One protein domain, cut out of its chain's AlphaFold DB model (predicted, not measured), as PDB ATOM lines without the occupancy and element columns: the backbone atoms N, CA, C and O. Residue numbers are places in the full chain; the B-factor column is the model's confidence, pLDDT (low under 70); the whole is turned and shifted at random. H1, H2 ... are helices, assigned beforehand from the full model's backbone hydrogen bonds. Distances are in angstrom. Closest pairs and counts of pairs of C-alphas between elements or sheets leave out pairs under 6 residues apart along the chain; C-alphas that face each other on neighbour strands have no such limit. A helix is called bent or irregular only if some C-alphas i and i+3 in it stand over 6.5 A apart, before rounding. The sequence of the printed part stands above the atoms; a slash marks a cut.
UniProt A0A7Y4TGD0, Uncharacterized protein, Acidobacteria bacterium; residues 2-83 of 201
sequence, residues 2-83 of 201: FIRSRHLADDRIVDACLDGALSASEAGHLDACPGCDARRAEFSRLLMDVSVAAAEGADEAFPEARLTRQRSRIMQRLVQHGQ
ATOM      1  N   PHE A   2      18.390 -23.871 -33.021       45.38
ATOM      2  CA  PHE A   2      18.862 -22.619 -33.615       45.38
ATOM      3  C   PHE A   2      20.227 -22.878 -34.240       45.38
ATOM      4  O   PHE A   2      21.220 -23.063 -33.536       45.38
ATOM      5  N   ILE A   3      20.258 -22.956 -35.570       50.03
ATOM      6  CA  ILE A   3      21.499 -22.838 -36.329       50.03
ATOM      7  C   ILE A   3      22.166 -21.555 -35.824       50.03
ATOM      8  O   ILE A   3      21.505 -20.524 -35.705       50.03
ATOM      9  N   ARG A   4      23.450 -21.628 -35.459       50.19
ATOM     10  CA  ARG A   4      24.281 -20.445 -35.196       50.19
ATOM     11  C   ARG A   4      24.425 -19.681 -36.513       50.19
ATOM     12  O   ARG A   4      25.443 -19.778 -37.191       50.19
ATOM     13  N   SER A   5      23.368 -18.988 -36.906       65.94
ATOM     14  CA  SER A   5      23.341 -18.110 -38.058       65.94
ATOM     15  C   SER A   5      24.249 -16.943 -37.717       65.94
ATOM     16  O   SER A   5      23.993 -16.217 -36.757       65.94
ATOM     17  N   ARG A   6      25.349 -16.795 -38.456       84.56
ATOM     18  CA  ARG A   6      26.138 -15.564 -38.395       84.56
ATOM     19  C   ARG A   6      25.192 -14.395 -38.683       84.56
ATOM     20  O   ARG A   6      24.415 -14.467 -39.633       84.56
ATOM     21  N   HIS A   7      25.238 -13.374 -37.833       90.88
ATOM     22  CA  HIS A   7      24.514 -12.127 -38.053       90.88
ATOM     23  C   HIS A   7      24.936 -11.499 -39.386       90.88
ATOM     24  O   HIS A   7      26.059 -11.721 -39.850       90.88
ATOM     25  N   LEU A   8      24.036 -10.717 -39.983       91.06
ATOM     26  CA  LEU A   8      24.365  -9.884 -41.138       91.06
ATOM     27  C   LEU A   8      25.493  -8.913 -40.775       91.06
ATOM     28  O   LEU A   8      25.557  -8.411 -39.651       91.06
ATOM     29  N   ALA A   9      26.390  -8.674 -41.730       91.69
ATOM     30  CA  ALA A   9      27.390  -7.623 -41.606       91.69
ATOM     31  C   ALA A   9      26.706  -6.251 -41.638       91.69
ATOM     32  O   ALA A   9      25.693  -6.088 -42.321       91.69
ATOM     33  N   ASP A  10      27.277  -5.270 -40.944       90.56
ATOM     34  CA  ASP A  10      26.681  -3.935 -40.853       90.56
ATOM     35  C   ASP A  10      26.567  -3.273 -42.230       90.56
ATOM     36  O   ASP A  10      25.517  -2.719 -42.529       90.56
ATOM     37  N   ASP A  11      27.555  -3.454 -43.114       92.19
ATOM     38  CA  ASP A  11      27.497  -2.960 -44.500       92.19
ATOM     39  C   ASP A  11      26.248  -3.466 -45.238       92.19
ATOM     40  O   ASP A  11      25.577  -2.708 -45.926       92.19
ATOM     41  N   ARG A  12      25.859  -4.731 -45.022       92.50
ATOM     42  CA  ARG A  12      24.646  -5.301 -45.635       92.50
ATOM     43  C   ARG A  12      23.365  -4.727 -45.051       92.50
ATOM     44  O   ARG A  12      22.381  -4.587 -45.767       92.50
ATOM     45  N   ILE A  13      23.365  -4.412 -43.760       92.94
ATOM     46  CA  ILE A  13      22.226  -3.756 -43.113       92.94
ATOM     47  C   ILE A  13      22.102  -2.315 -43.623       92.94
ATOM     48  O   ILE A  13      20.992  -1.867 -43.892       92.94
ATOM     49  N   VAL A  14      23.225  -1.618 -43.808       93.00
ATOM     50  CA  VAL A  14      23.269  -0.259 -44.362       93.00
ATOM     51  C   VAL A  14      22.788  -0.238 -45.813       93.00
ATOM     52  O   VAL A  14      21.888   0.541 -46.120       93.00
ATOM     53  N   ASP A  15      23.304  -1.121 -46.672       92.19
ATOM     54  CA  ASP A  15      22.856  -1.260 -48.067       92.19
ATOM     55  C   ASP A  15      21.336  -1.478 -48.133       92.19
ATOM     56  O   ASP A  15      20.624  -0.821 -48.892       92.19
ATOM     57  N   ALA A  16      20.810  -2.352 -47.271       91.94
ATOM     58  CA  ALA A  16      19.381  -2.621 -47.188       91.94
ATOM     59  C   ALA A  16      18.555  -1.395 -46.767       91.94
ATOM     60  O   ALA A  16      17.422  -1.238 -47.220       91.94
ATOM     61  N   CYS A  17      19.094  -0.529 -45.904       93.25
ATOM     62  CA  CYS A  17      18.432   0.708 -45.493       93.25
ATOM     63  C   CYS A  17      18.458   1.790 -46.586       93.25
ATOM     64  O   CYS A  17      17.523   2.586 -46.646       93.25
ATOM     65  N   LEU A  18      19.510   1.842 -47.411       92.50
ATOM     66  CA  LEU A  18      19.685   2.862 -48.452       92.50
ATOM     67  C   LEU A  18      18.973   2.495 -49.758       92.50
ATOM     68  O   LEU A  18      18.211   3.298 -50.291       92.50
ATOM     69  N   ASP A  19      19.195   1.274 -50.239       89.38
ATOM     70  CA  ASP A  19      18.754   0.842 -51.567       89.38
ATOM     71  C   ASP A  19      17.490  -0.029 -51.513       89.38
ATOM     72  O   ASP A  19      16.888  -0.330 -52.543       89.38
ATOM     73  N   GLY A  20      17.091  -0.491 -50.321       83.88
ATOM     74  CA  GLY A  20      15.963  -1.413 -50.140       83.88
ATOM     75  C   GLY A  20      16.188  -2.807 -50.743       83.88
ATOM     76  O   GLY A  20      15.298  -3.658 -50.694       83.88
ATOM     77  N   ALA A  21      17.368  -3.057 -51.317       83.62
ATOM     78  CA  ALA A  21      17.707  -4.296 -51.991       83.62
ATOM     79  C   ALA A  21      18.173  -5.342 -50.973       83.62
ATOM     80  O   ALA A  21      19.308  -5.330 -50.505       83.62
ATOM     81  N   LEU A  22      17.280  -6.273 -50.649       88.06
ATOM     82  CA  LEU A  22      17.580  -7.462 -49.859       88.06
ATOM     83  C   LEU A  22      17.340  -8.704 -50.709       88.06
ATOM     84  O   LEU A  22      16.310  -8.823 -51.377       88.06
ATOM     85  N   SER A  23      18.252  -9.671 -50.652       89.69
ATOM     86  CA  SER A  23      17.944 -11.000 -51.175       89.69
ATOM     87  C   SER A  23      16.876 -11.679 -50.309       89.69
ATOM     88  O   SER A  23      16.742 -11.402 -49.115       89.69
ATOM     89  N   ALA A  24      16.139 -12.633 -50.882       90.00
ATOM     90  CA  ALA A  24      15.105 -13.372 -50.150       90.00
ATOM     91  C   ALA A  24      15.643 -14.068 -48.882       90.00
ATOM     92  O   ALA A  24      14.944 -14.163 -47.875       90.00
ATOM     93  N   SER A  25      16.905 -14.517 -48.907       89.81
ATOM     94  CA  SER A  25      17.556 -15.128 -47.743       89.81
ATOM     95  C   SER A  25      17.875 -14.113 -46.644       89.81
ATOM     96  O   SER A  25      17.825 -14.464 -45.468       89.81
ATOM     97  N   GLU A  26      18.241 -12.881 -46.998       91.44
ATOM     98  CA  GLU A  26      18.557 -11.828 -46.027       91.44
ATOM     99  C   GLU A  26      17.280 -11.260 -45.410       91.44
ATOM    100  O   GLU A  26      17.229 -11.066 -44.197       91.44
ATOM    101  N   ALA A  27      16.221 -11.094 -46.210       91.38
ATOM    102  CA  ALA A  27      14.893 -10.745 -45.713       91.38
ATOM    103  C   ALA A  27      14.380 -11.797 -44.714       91.38
ATOM    104  O   ALA A  27      14.059 -11.463 -43.576       91.38
ATOM    105  N   GLY A  28      14.437 -13.084 -45.081       92.25
ATOM    106  CA  GLY A  28      14.059 -14.170 -44.173       92.25
ATOM    107  C   GLY A  28      14.938 -14.253 -42.917       92.25
ATOM    108  O   GLY A  28      14.467 -14.665 -41.858       92.25
ATOM    109  N   HIS A  29      16.206 -13.836 -42.994       92.75
ATOM    110  CA  HIS A  29      17.062 -13.729 -41.812       92.75
ATOM    111  C   HIS A  29      16.649 -12.571 -40.901       92.75
ATOM    112  O   HIS A  29      16.647 -12.753 -39.687       92.75
ATOM    113  N   LEU A  30      16.323 -11.399 -41.451       92.06
ATOM    114  CA  LEU A  30      15.862 -10.251 -40.665       92.06
ATOM    115  C   LEU A  30      14.567 -10.584 -39.920       92.06
ATOM    116  O   LEU A  30      14.478 -10.312 -38.727       92.06
ATOM    117  N   ASP A  31      13.642 -11.294 -40.566       92.25
ATOM    118  CA  ASP A  31      12.404 -11.757 -39.927       92.25
ATOM    119  C   ASP A  31      12.664 -12.776 -38.800       92.25
ATOM    120  O   ASP A  31      11.945 -12.822 -37.802       92.25
ATOM    121  N   ALA A  32      13.707 -13.600 -38.938       92.94
ATOM    122  CA  ALA A  32      14.044 -14.650 -37.976       92.94
ATOM    123  C   ALA A  32      15.035 -14.213 -36.879       92.94
ATOM    124  O   ALA A  32      15.194 -14.924 -35.882       92.94
ATOM    125  N   CYS A  33      15.738 -13.088 -37.049       94.31
ATOM    126  CA  CYS A  33      16.813 -12.644 -36.163       94.31
ATOM    127  C   CYS A  33      16.515 -11.259 -35.559       94.31
ATOM    128  O   CYS A  33      16.863 -10.239 -36.161       94.31
ATOM    129  N   PRO A  34      15.989 -11.189 -34.318       92.31
ATOM    130  CA  PRO A  34      15.579  -9.920 -33.709       92.31
ATOM    131  C   PRO A  34      16.747  -8.956 -33.467       92.31
ATOM    132  O   PRO A  34      16.548  -7.749 -33.435       92.31
ATOM    133  N   GLY A  35      17.977  -9.462 -33.317       94.38
ATOM    134  CA  GLY A  35      19.163  -8.611 -33.172       94.38
ATOM    135  C   GLY A  35      19.530  -7.876 -34.463       94.38
ATOM    136  O   GLY A  35      19.874  -6.697 -34.418       94.38
ATOM    137  N   CYS A  36      19.429  -8.553 -35.612       94.50
ATOM    138  CA  CYS A  36      19.662  -7.927 -36.914       94.50
ATOM    139  C   CYS A  36      18.521  -6.968 -37.274       94.50
ATOM    140  O   CYS A  36      18.795  -5.880 -37.773       94.50
ATOM    141  N   ASP A  37      17.269  -7.327 -36.973       94.69
ATOM    142  CA  ASP A  37      16.122  -6.437 -37.192       94.69
ATOM    143  C   ASP A  37      16.183  -5.179 -36.314       94.69
ATOM    144  O   ASP A  37      16.042  -4.068 -36.820       94.69
ATOM    145  N   ALA A  38      16.500  -5.322 -35.022       95.44
ATOM    146  CA  ALA A  38      16.680  -4.182 -34.126       95.44
ATOM    147  C   ALA A  38      17.790  -3.239 -34.611       95.44
ATOM    148  O   ALA A  38      17.597  -2.023 -34.625       95.44
ATOM    149  N   ARG A  39      18.923  -3.792 -35.066       95.19
ATOM    150  CA  ARG A  39      20.029  -3.003 -35.625       95.19
ATOM    151  C   ARG A  39      19.632  -2.301 -36.924       95.19
ATOM    152  O   ARG A  39      19.938  -1.126 -37.096       95.19
ATOM    153  N   ARG A  40      18.908  -2.979 -37.820       95.31
ATOM    154  CA  ARG A  40      18.339  -2.358 -39.027       95.31
ATOM    155  C   ARG A  40      17.410  -1.203 -38.665       95.31
ATOM    156  O   ARG A  40      17.532  -0.123 -39.228       95.31
ATOM    157  N   ALA A  41      16.506  -1.412 -37.711       95.88
ATOM    158  CA  ALA A  41      15.571  -0.386 -37.266       95.88
ATOM    159  C   ALA A  41      16.291   0.829 -36.658       95.88
ATOM    160  O   ALA A  41      15.855   1.959 -36.860       95.88
ATOM    161  N   GLU A  42      17.391   0.616 -35.935       96.88
ATOM    162  CA  GLU A  42      18.250   1.690 -35.426       96.88
ATOM    163  C   GLU A  42      18.888   2.498 -36.563       96.88
ATOM    164  O   GLU A  42      18.728   3.719 -36.597       96.88
ATOM    165  N   PHE A  43      19.520   1.836 -37.536       95.81
ATOM    166  CA  PHE A  43      20.097   2.518 -38.700       95.81
ATOM    167  C   PHE A  43      19.046   3.276 -39.516       95.81
ATOM    168  O   PHE A  43      19.266   4.432 -39.874       95.81
ATOM    169  N   SER A  44      17.884   2.671 -39.769       95.62
ATOM    170  CA  SER A  44      16.785   3.337 -40.475       95.62
ATOM    171  C   SER A  44      16.286   4.582 -39.740       95.62
ATOM    172  O   SER A  44      15.992   5.581 -40.393       95.62
ATOM    173  N   ARG A  45      16.210   4.557 -38.401       97.06
ATOM    174  CA  ARG A  45      15.855   5.750 -37.613       97.06
ATOM    175  C   ARG A  45      16.908   6.840 -37.750       97.06
ATOM    176  O   ARG A  45      16.551   7.963 -38.074       97.06
ATOM    177  N   LEU A  46      18.188   6.497 -37.598       97.31
ATOM    178  CA  LEU A  46      19.279   7.460 -37.745       97.31
ATOM    179  C   LEU A  46      19.266   8.128 -39.128       97.31
ATOM    180  O   LEU A  46      19.399   9.344 -39.232       97.31
ATOM    181  N   LEU A  47      19.087   7.345 -40.195       96.50
ATOM    182  CA  LEU A  47      19.007   7.870 -41.560       96.50
ATOM    183  C   LEU A  47      17.783   8.768 -41.758       96.50
ATOM    184  O   LEU A  47      17.891   9.806 -42.410       96.50
ATOM    185  N   MET A  48      16.640   8.404 -41.170       96.19
ATOM    186  CA  MET A  48      15.441   9.238 -41.201       96.19
ATOM    187  C   MET A  48      15.682  10.571 -40.483       96.19
ATOM    188  O   MET A  48      15.400  11.617 -41.059       96.19
ATOM    189  N   ASP A  49      16.279  10.554 -39.293       97.69
ATOM    190  CA  ASP A  49      16.590  11.764 -38.523       97.69
ATOM    191  C   ASP A  49      17.537  12.692 -39.300       97.69
ATOM    192  O   ASP A  49      17.297  13.896 -39.403       97.69
ATOM    193  N   VAL A  50      18.576  12.126 -39.928       97.38
ATOM    194  CA  VAL A  50      19.483  12.876 -40.809       97.38
ATOM    195  C   VAL A  50      18.734  13.452 -42.009       97.38
ATOM    196  O   VAL A  50      18.979  14.598 -42.379       97.38
ATOM    197  N   SER A  51      17.815  12.695 -42.615       96.69
ATOM    198  CA  SER A  51      17.031  13.168 -43.762       96.69
ATOM    199  C   SER A  51      16.101  14.328 -43.396       96.69
ATOM    200  O   SER A  51      16.012  15.292 -44.153       96.69
ATOM    201  N   VAL A  52      15.479  14.279 -42.213       97.81
ATOM    202  CA  VAL A  52      14.623  15.350 -41.690       97.81
ATOM    203  C   VAL A  52      15.459  16.596 -41.424       97.81
ATOM    204  O   VAL A  52      15.150  17.658 -41.958       97.81
ATOM    205  N   ALA A  53      16.572  16.464 -40.700       97.50
ATOM    206  CA  ALA A  53      17.465  17.588 -40.429       97.50
ATOM    207  C   ALA A  53      18.045  18.199 -41.719       97.50
ATOM    208  O   ALA A  53      18.197  19.416 -41.828       97.50
ATOM    209  N   ALA A  54      18.357  17.370 -42.721       97.38
ATOM    210  CA  ALA A  54      18.827  17.836 -44.021       97.38
ATOM    211  C   ALA A  54      17.735  18.582 -44.800       97.38
ATOM    212  O   ALA A  54      18.039  19.590 -45.437       97.38
ATOM    213  N   ALA A  55      16.484  18.117 -44.745       96.56
ATOM    214  CA  ALA A  55      15.347  18.798 -45.358       96.56
ATOM    215  C   ALA A  55      15.085  20.155 -44.688       96.56
ATOM    216  O   ALA A  55      15.007  21.164 -45.381       96.56
ATOM    217  N   GLU A  56      15.068  20.205 -43.354       97.19
ATOM    218  CA  GLU A  56      14.922  21.453 -42.595       97.19
ATOM    219  C   GLU A  56      16.049  22.446 -42.915       97.19
ATOM    220  O   GLU A  56      15.793  23.614 -43.215       97.19
ATOM    221  N   GLY A  57      17.302  21.979 -42.939       97.12
ATOM    222  CA  GLY A  57      18.445  22.809 -43.324       97.12
ATOM    223  C   GLY A  57      18.389  23.275 -44.786       97.12
ATOM    224  O   GLY A  57      18.816  24.389 -45.103       97.12
ATOM    225  N   ALA A  58      17.845  22.457 -45.692       96.12
ATOM    226  CA  ALA A  58      17.624  22.846 -47.080       96.12
ATOM    227  C   ALA A  58      16.535  23.920 -47.195       96.12
ATOM    228  O   ALA A  58      16.740  24.903 -47.907       96.12
ATOM    229  N   ASP A  59      15.427  23.787 -46.472       95.62
ATOM    230  CA  ASP A  59      14.343  24.770 -46.464       95.62
ATOM    231  C   ASP A  59      14.797  26.112 -45.871       95.62
ATOM    232  O   ASP A  59      14.464  27.176 -46.403       95.62
ATOM    233  N   GLU A  60      15.637  26.084 -44.831       96.00
ATOM    234  CA  GLU A  60      16.269  27.287 -44.279       96.00
ATOM    235  C   GLU A  60      17.204  27.962 -45.302       96.00
ATOM    236  O   GLU A  60      17.151  29.182 -45.504       96.00
ATOM    237  N   ALA A  61      18.040  27.187 -46.002       96.38
ATOM    238  CA  ALA A  61      18.966  27.707 -47.013       96.38
ATOM    239  C   ALA A  61      18.258  28.191 -48.299       96.38
ATOM    240  O   ALA A  61      18.729  29.112 -48.996       96.38
ATOM    241  N   PHE A  62      17.124  27.576 -48.632       95.50
ATOM    242  CA  PHE A  62      16.338  27.813 -49.839       95.50
ATOM    243  C   PHE A  62      14.877  28.126 -49.499       95.50
ATOM    244  O   PHE A  62      13.976  27.388 -49.899       95.50
ATOM    245  N   PRO A  63      14.608  29.280 -48.861       95.56
ATOM    246  CA  PRO A  63      13.256  29.630 -48.456       95.56
ATOM    247  C   PRO A  63      12.326  29.721 -49.669       95.56
ATOM    248  O   PRO A  63      12.718  30.204 -50.739       95.56
ATOM    249  N   GLU A  64      11.062  29.336 -49.492       94.94
ATOM    250  CA  GLU A  64      10.069  29.238 -50.571       94.94
ATOM    251  C   GLU A  64       9.961  30.528 -51.403       94.94
ATOM    252  O   GLU A  64       9.931  30.503 -52.636       94.94
ATOM    253  N   ALA A  65      10.020  31.693 -50.754       94.69
ATOM    254  CA  ALA A  65       9.995  32.984 -51.438       94.69
ATOM    255  C   ALA A  65      11.156  33.160 -52.442       94.69
ATOM    256  O   ALA A  65      10.978  33.773 -53.503       94.69
ATOM    257  N   ARG A  66      12.347  32.623 -52.140       96.38
ATOM    258  CA  ARG A  66      13.507  32.636 -53.046       96.38
ATOM    259  C   ARG A  66      13.270  31.705 -54.231       96.38
ATOM    260  O   ARG A  66      13.531  32.119 -55.363       96.38
ATOM    261  N   LEU A  67      12.732  30.508 -53.991       97.00
ATOM    262  CA  LEU A  67      12.389  29.547 -55.042       97.00
ATOM    263  C   LEU A  67      11.320  30.105 -55.988       97.00
ATOM    264  O   LEU A  67      11.494  30.046 -57.204       97.00
ATOM    265  N   THR A  68      10.279  30.758 -55.467       97.38
ATOM    266  CA  THR A  68       9.236  31.400 -56.284       97.38
ATOM    267  C   THR A  68       9.807  32.520 -57.153       97.38
ATOM    268  O   THR A  68       9.526  32.577 -58.353       97.38
ATOM    269  N   ARG A  69      10.679  33.379 -56.601       96.81
ATOM    270  CA  ARG A  69      11.381  34.414 -57.390       96.81
ATOM    271  C   ARG A  69      12.307  33.810 -58.443       96.81
ATOM    272  O   ARG A  69      12.441  34.349 -59.540       96.81
ATOM    273  N   GLN A  70      12.982  32.710 -58.126       97.00
ATOM    274  CA  GLN A  70      13.837  32.018 -59.082       97.00
ATOM    275  C   GLN A  70      13.007  31.411 -60.214       97.00
ATOM    276  O   GLN A  70      13.339  31.617 -61.382       97.00
ATOM    277  N   ARG A  71      11.898  30.741 -59.884       96.94
ATOM    278  CA  ARG A  71      10.963  30.159 -60.847       96.94
ATOM    279  C   ARG A  71      10.383  31.225 -61.769       96.94
ATOM    280  O   ARG A  71      10.426  31.043 -62.981       96.94
ATOM    281  N   SER A  72       9.925  32.360 -61.237       96.19
ATOM    282  CA  SER A  72       9.398  33.451 -62.068       96.19
ATOM    283  C   SER A  72      10.461  34.019 -63.011       96.19
ATOM    284  O   SER A  72      10.190  34.193 -64.196       96.19
ATOM    285  N   ARG A  73      11.704  34.206 -62.544       94.75
ATOM    286  CA  ARG A  73      12.829  34.643 -63.393       94.75
ATOM    287  C   ARG A  73      13.222  33.622 -64.459       94.75
ATOM    288  O   ARG A  73      13.711  34.020 -65.514       94.75
ATOM    289  N   ILE A  74      13.101  32.324 -64.177       93.62
ATOM    290  CA  ILE A  74      13.340  31.264 -65.168       93.62
ATOM    291  C   ILE A  74      12.237  31.308 -66.221       93.62
ATOM    292  O   ILE A  74      12.545  31.422 -67.402       93.62
ATOM    293  N   MET A  75      10.969  31.321 -65.803       91.88
ATOM    294  CA  MET A  75       9.825  31.390 -66.718       91.88
ATOM    295  C   MET A  75       9.861  32.647 -67.585       91.88
ATOM    296  O   MET A  75       9.692  32.565 -68.797       91.88
ATOM    297  N   GLN A  76      10.170  33.802 -66.995       91.00
ATOM    298  CA  GLN A  76      10.325  35.054 -67.729       91.00
ATOM    299  C   GLN A  76      11.433  34.953 -68.784       91.00
ATOM    300  O   GLN A  76      11.239  35.403 -69.909       91.00
ATOM    301  N   ARG A  77      12.574  34.333 -68.454       88.19
ATOM    302  CA  ARG A  77      13.655  34.101 -69.424       88.19
ATOM    303  C   ARG A  77      13.232  33.157 -70.542       88.19
ATOM    304  O   ARG A  77      13.551  33.435 -71.691       88.19
ATOM    305  N   LEU A  78      12.512  32.084 -70.234       87.75
ATOM    306  CA  LEU A  78      12.014  31.157 -71.252       87.75
ATOM    307  C   LEU A  78      11.066  31.861 -72.233       87.75
ATOM    308  O   LEU A  78      11.240  31.729 -73.441       87.75
ATOM    309  N   VAL A  79      10.140  32.682 -71.725       85.94
ATOM    310  CA  VAL A  79       9.216  33.475 -72.556       85.94
ATOM    311  C   VAL A  79       9.965  34.518 -73.390       85.94
ATOM    312  O   VAL A  79       9.733  34.625 -74.589       85.94
ATOM    313  N   GLN A  80      10.887  35.272 -72.781       81.69
ATOM    314  CA  GLN A  80      11.637  36.329 -73.471       81.69
ATOM    315  C   GLN A  80      12.590  35.794 -74.533       81.69
ATOM    316  O   GLN A  80      12.800  36.448 -75.552       81.69
ATOM    317  N   HIS A  81      13.206  34.637 -74.292       75.56
ATOM    318  CA  HIS A  81      14.157  34.091 -75.241       75.56
ATOM    319  C   HIS A  81      13.481  33.431 -76.433       75.56
ATOM    320  O   HIS A  81      14.161  33.325 -77.447       75.56
ATOM    321  N   GLY A  82      12.202  33.028 -76.345       64.56
ATOM    322  CA  GLY A  82      11.388  32.540 -77.471       64.56
ATOM    323  C   GLY A  82      12.041  31.441 -78.322       64.56
ATOM    324  O   GLY A  82      11.571  31.142 -79.415       64.56
ATOM    325  N   GLN A  83      13.166  30.883 -77.868       62.88
ATOM    326  CA  GLN A  83      13.985  29.975 -78.645       62.88
ATOM    327  C   GLN A  83      13.302  28.616 -78.549       62.88
ATOM    328  O   GLN A  83      13.109  28.134 -77.427       62.88
TER     329      GLN A  83
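AT A GLANCE: This is residues 2 to 83 of the 201 residues of an uncharacterized protein of Acidobacteria bacterium (UniProt A0A7Y4TGD0). A long helix, H3, makes most of the long axis: near its first end the short helix H1 packs on it at a steep tilt, and H2, joined to that end by a tight link, turns off from it at a corner, the three making a small body there; beyond this body the rest of H3, residues 48 to 61, sticks out as a bare arm, with H4 turning off from its far end at another corner. The length comes from this arm, residues 48 to 83, which stands free. The printed part has 82 residues with four named helices, in the order H1, H2, H3, H4, and no named strand; the class is all helix. The whole is extended, with a radius of gyration of the C-alphas of 22.0 A, and the C-alphas span 71 by 29 by 16 A.

IN THESE COORDINATES: Find C-alpha 34 at (15.579, -9.920, -33.709); from there H3, residues 34 to 61, runs 40.1 A to C-alpha 61 at (18.966, 27.707, -47.013). After it comes H4, residues 64 to 81, 25.5 A from first to last C-alpha, ending with C-alpha 81 at (14.157, 34.091, -75.241). Before H3 look for H1, residues 10 to 19, 14.2 A long, and then H2, residues 24 to 32, 12.3 A long. No helix is bent.

HOW THE PARTS SIT: Start at H3 and look at its residues 36 to 44, with which alone it touches H1. The closest C-alphas of the two helices are those of Ile 13 and Arg 40, 5.8 A apart. H1 and H3 run the same way at a steep tilt of 50 degrees. H2 and H3 touch only at the corner by their link, and only just, with 3 pairs of C-alphas within 8 A; H3 takes part with residues 36 to 37 alone. Their closest C-alphas are those of Leu 30 and Asp 37, 5.2 A apart, and their lines are about perpendicular at 77 degrees. H1 and H2 are near each other, with 5 pairs of C-alphas within 10 A. Moving outward, you find that H3 and H4 meet only through their link, while H4 is apart from both H1 and H2. In H1, H2, H3 and H4, every O i to N i+4 pair is within hydrogen-bond range.

THE WHOLE: Look at the two C-alphas farthest apart, those of Phe 2 and Gln 80, at 71.5 A. Without the stretch that stands free, the body of 46 residues spans 31 by 18 by 15 A, with a radius of gyration of 10.0 A. The printed part has no cut, and the links H1 to H2, H2 to H3 and H3 to H4 are tight. In the B-factor column the mean pLDDT of the printed part is 90.5; residues 2 to 5 and 82 to 83 are under 70.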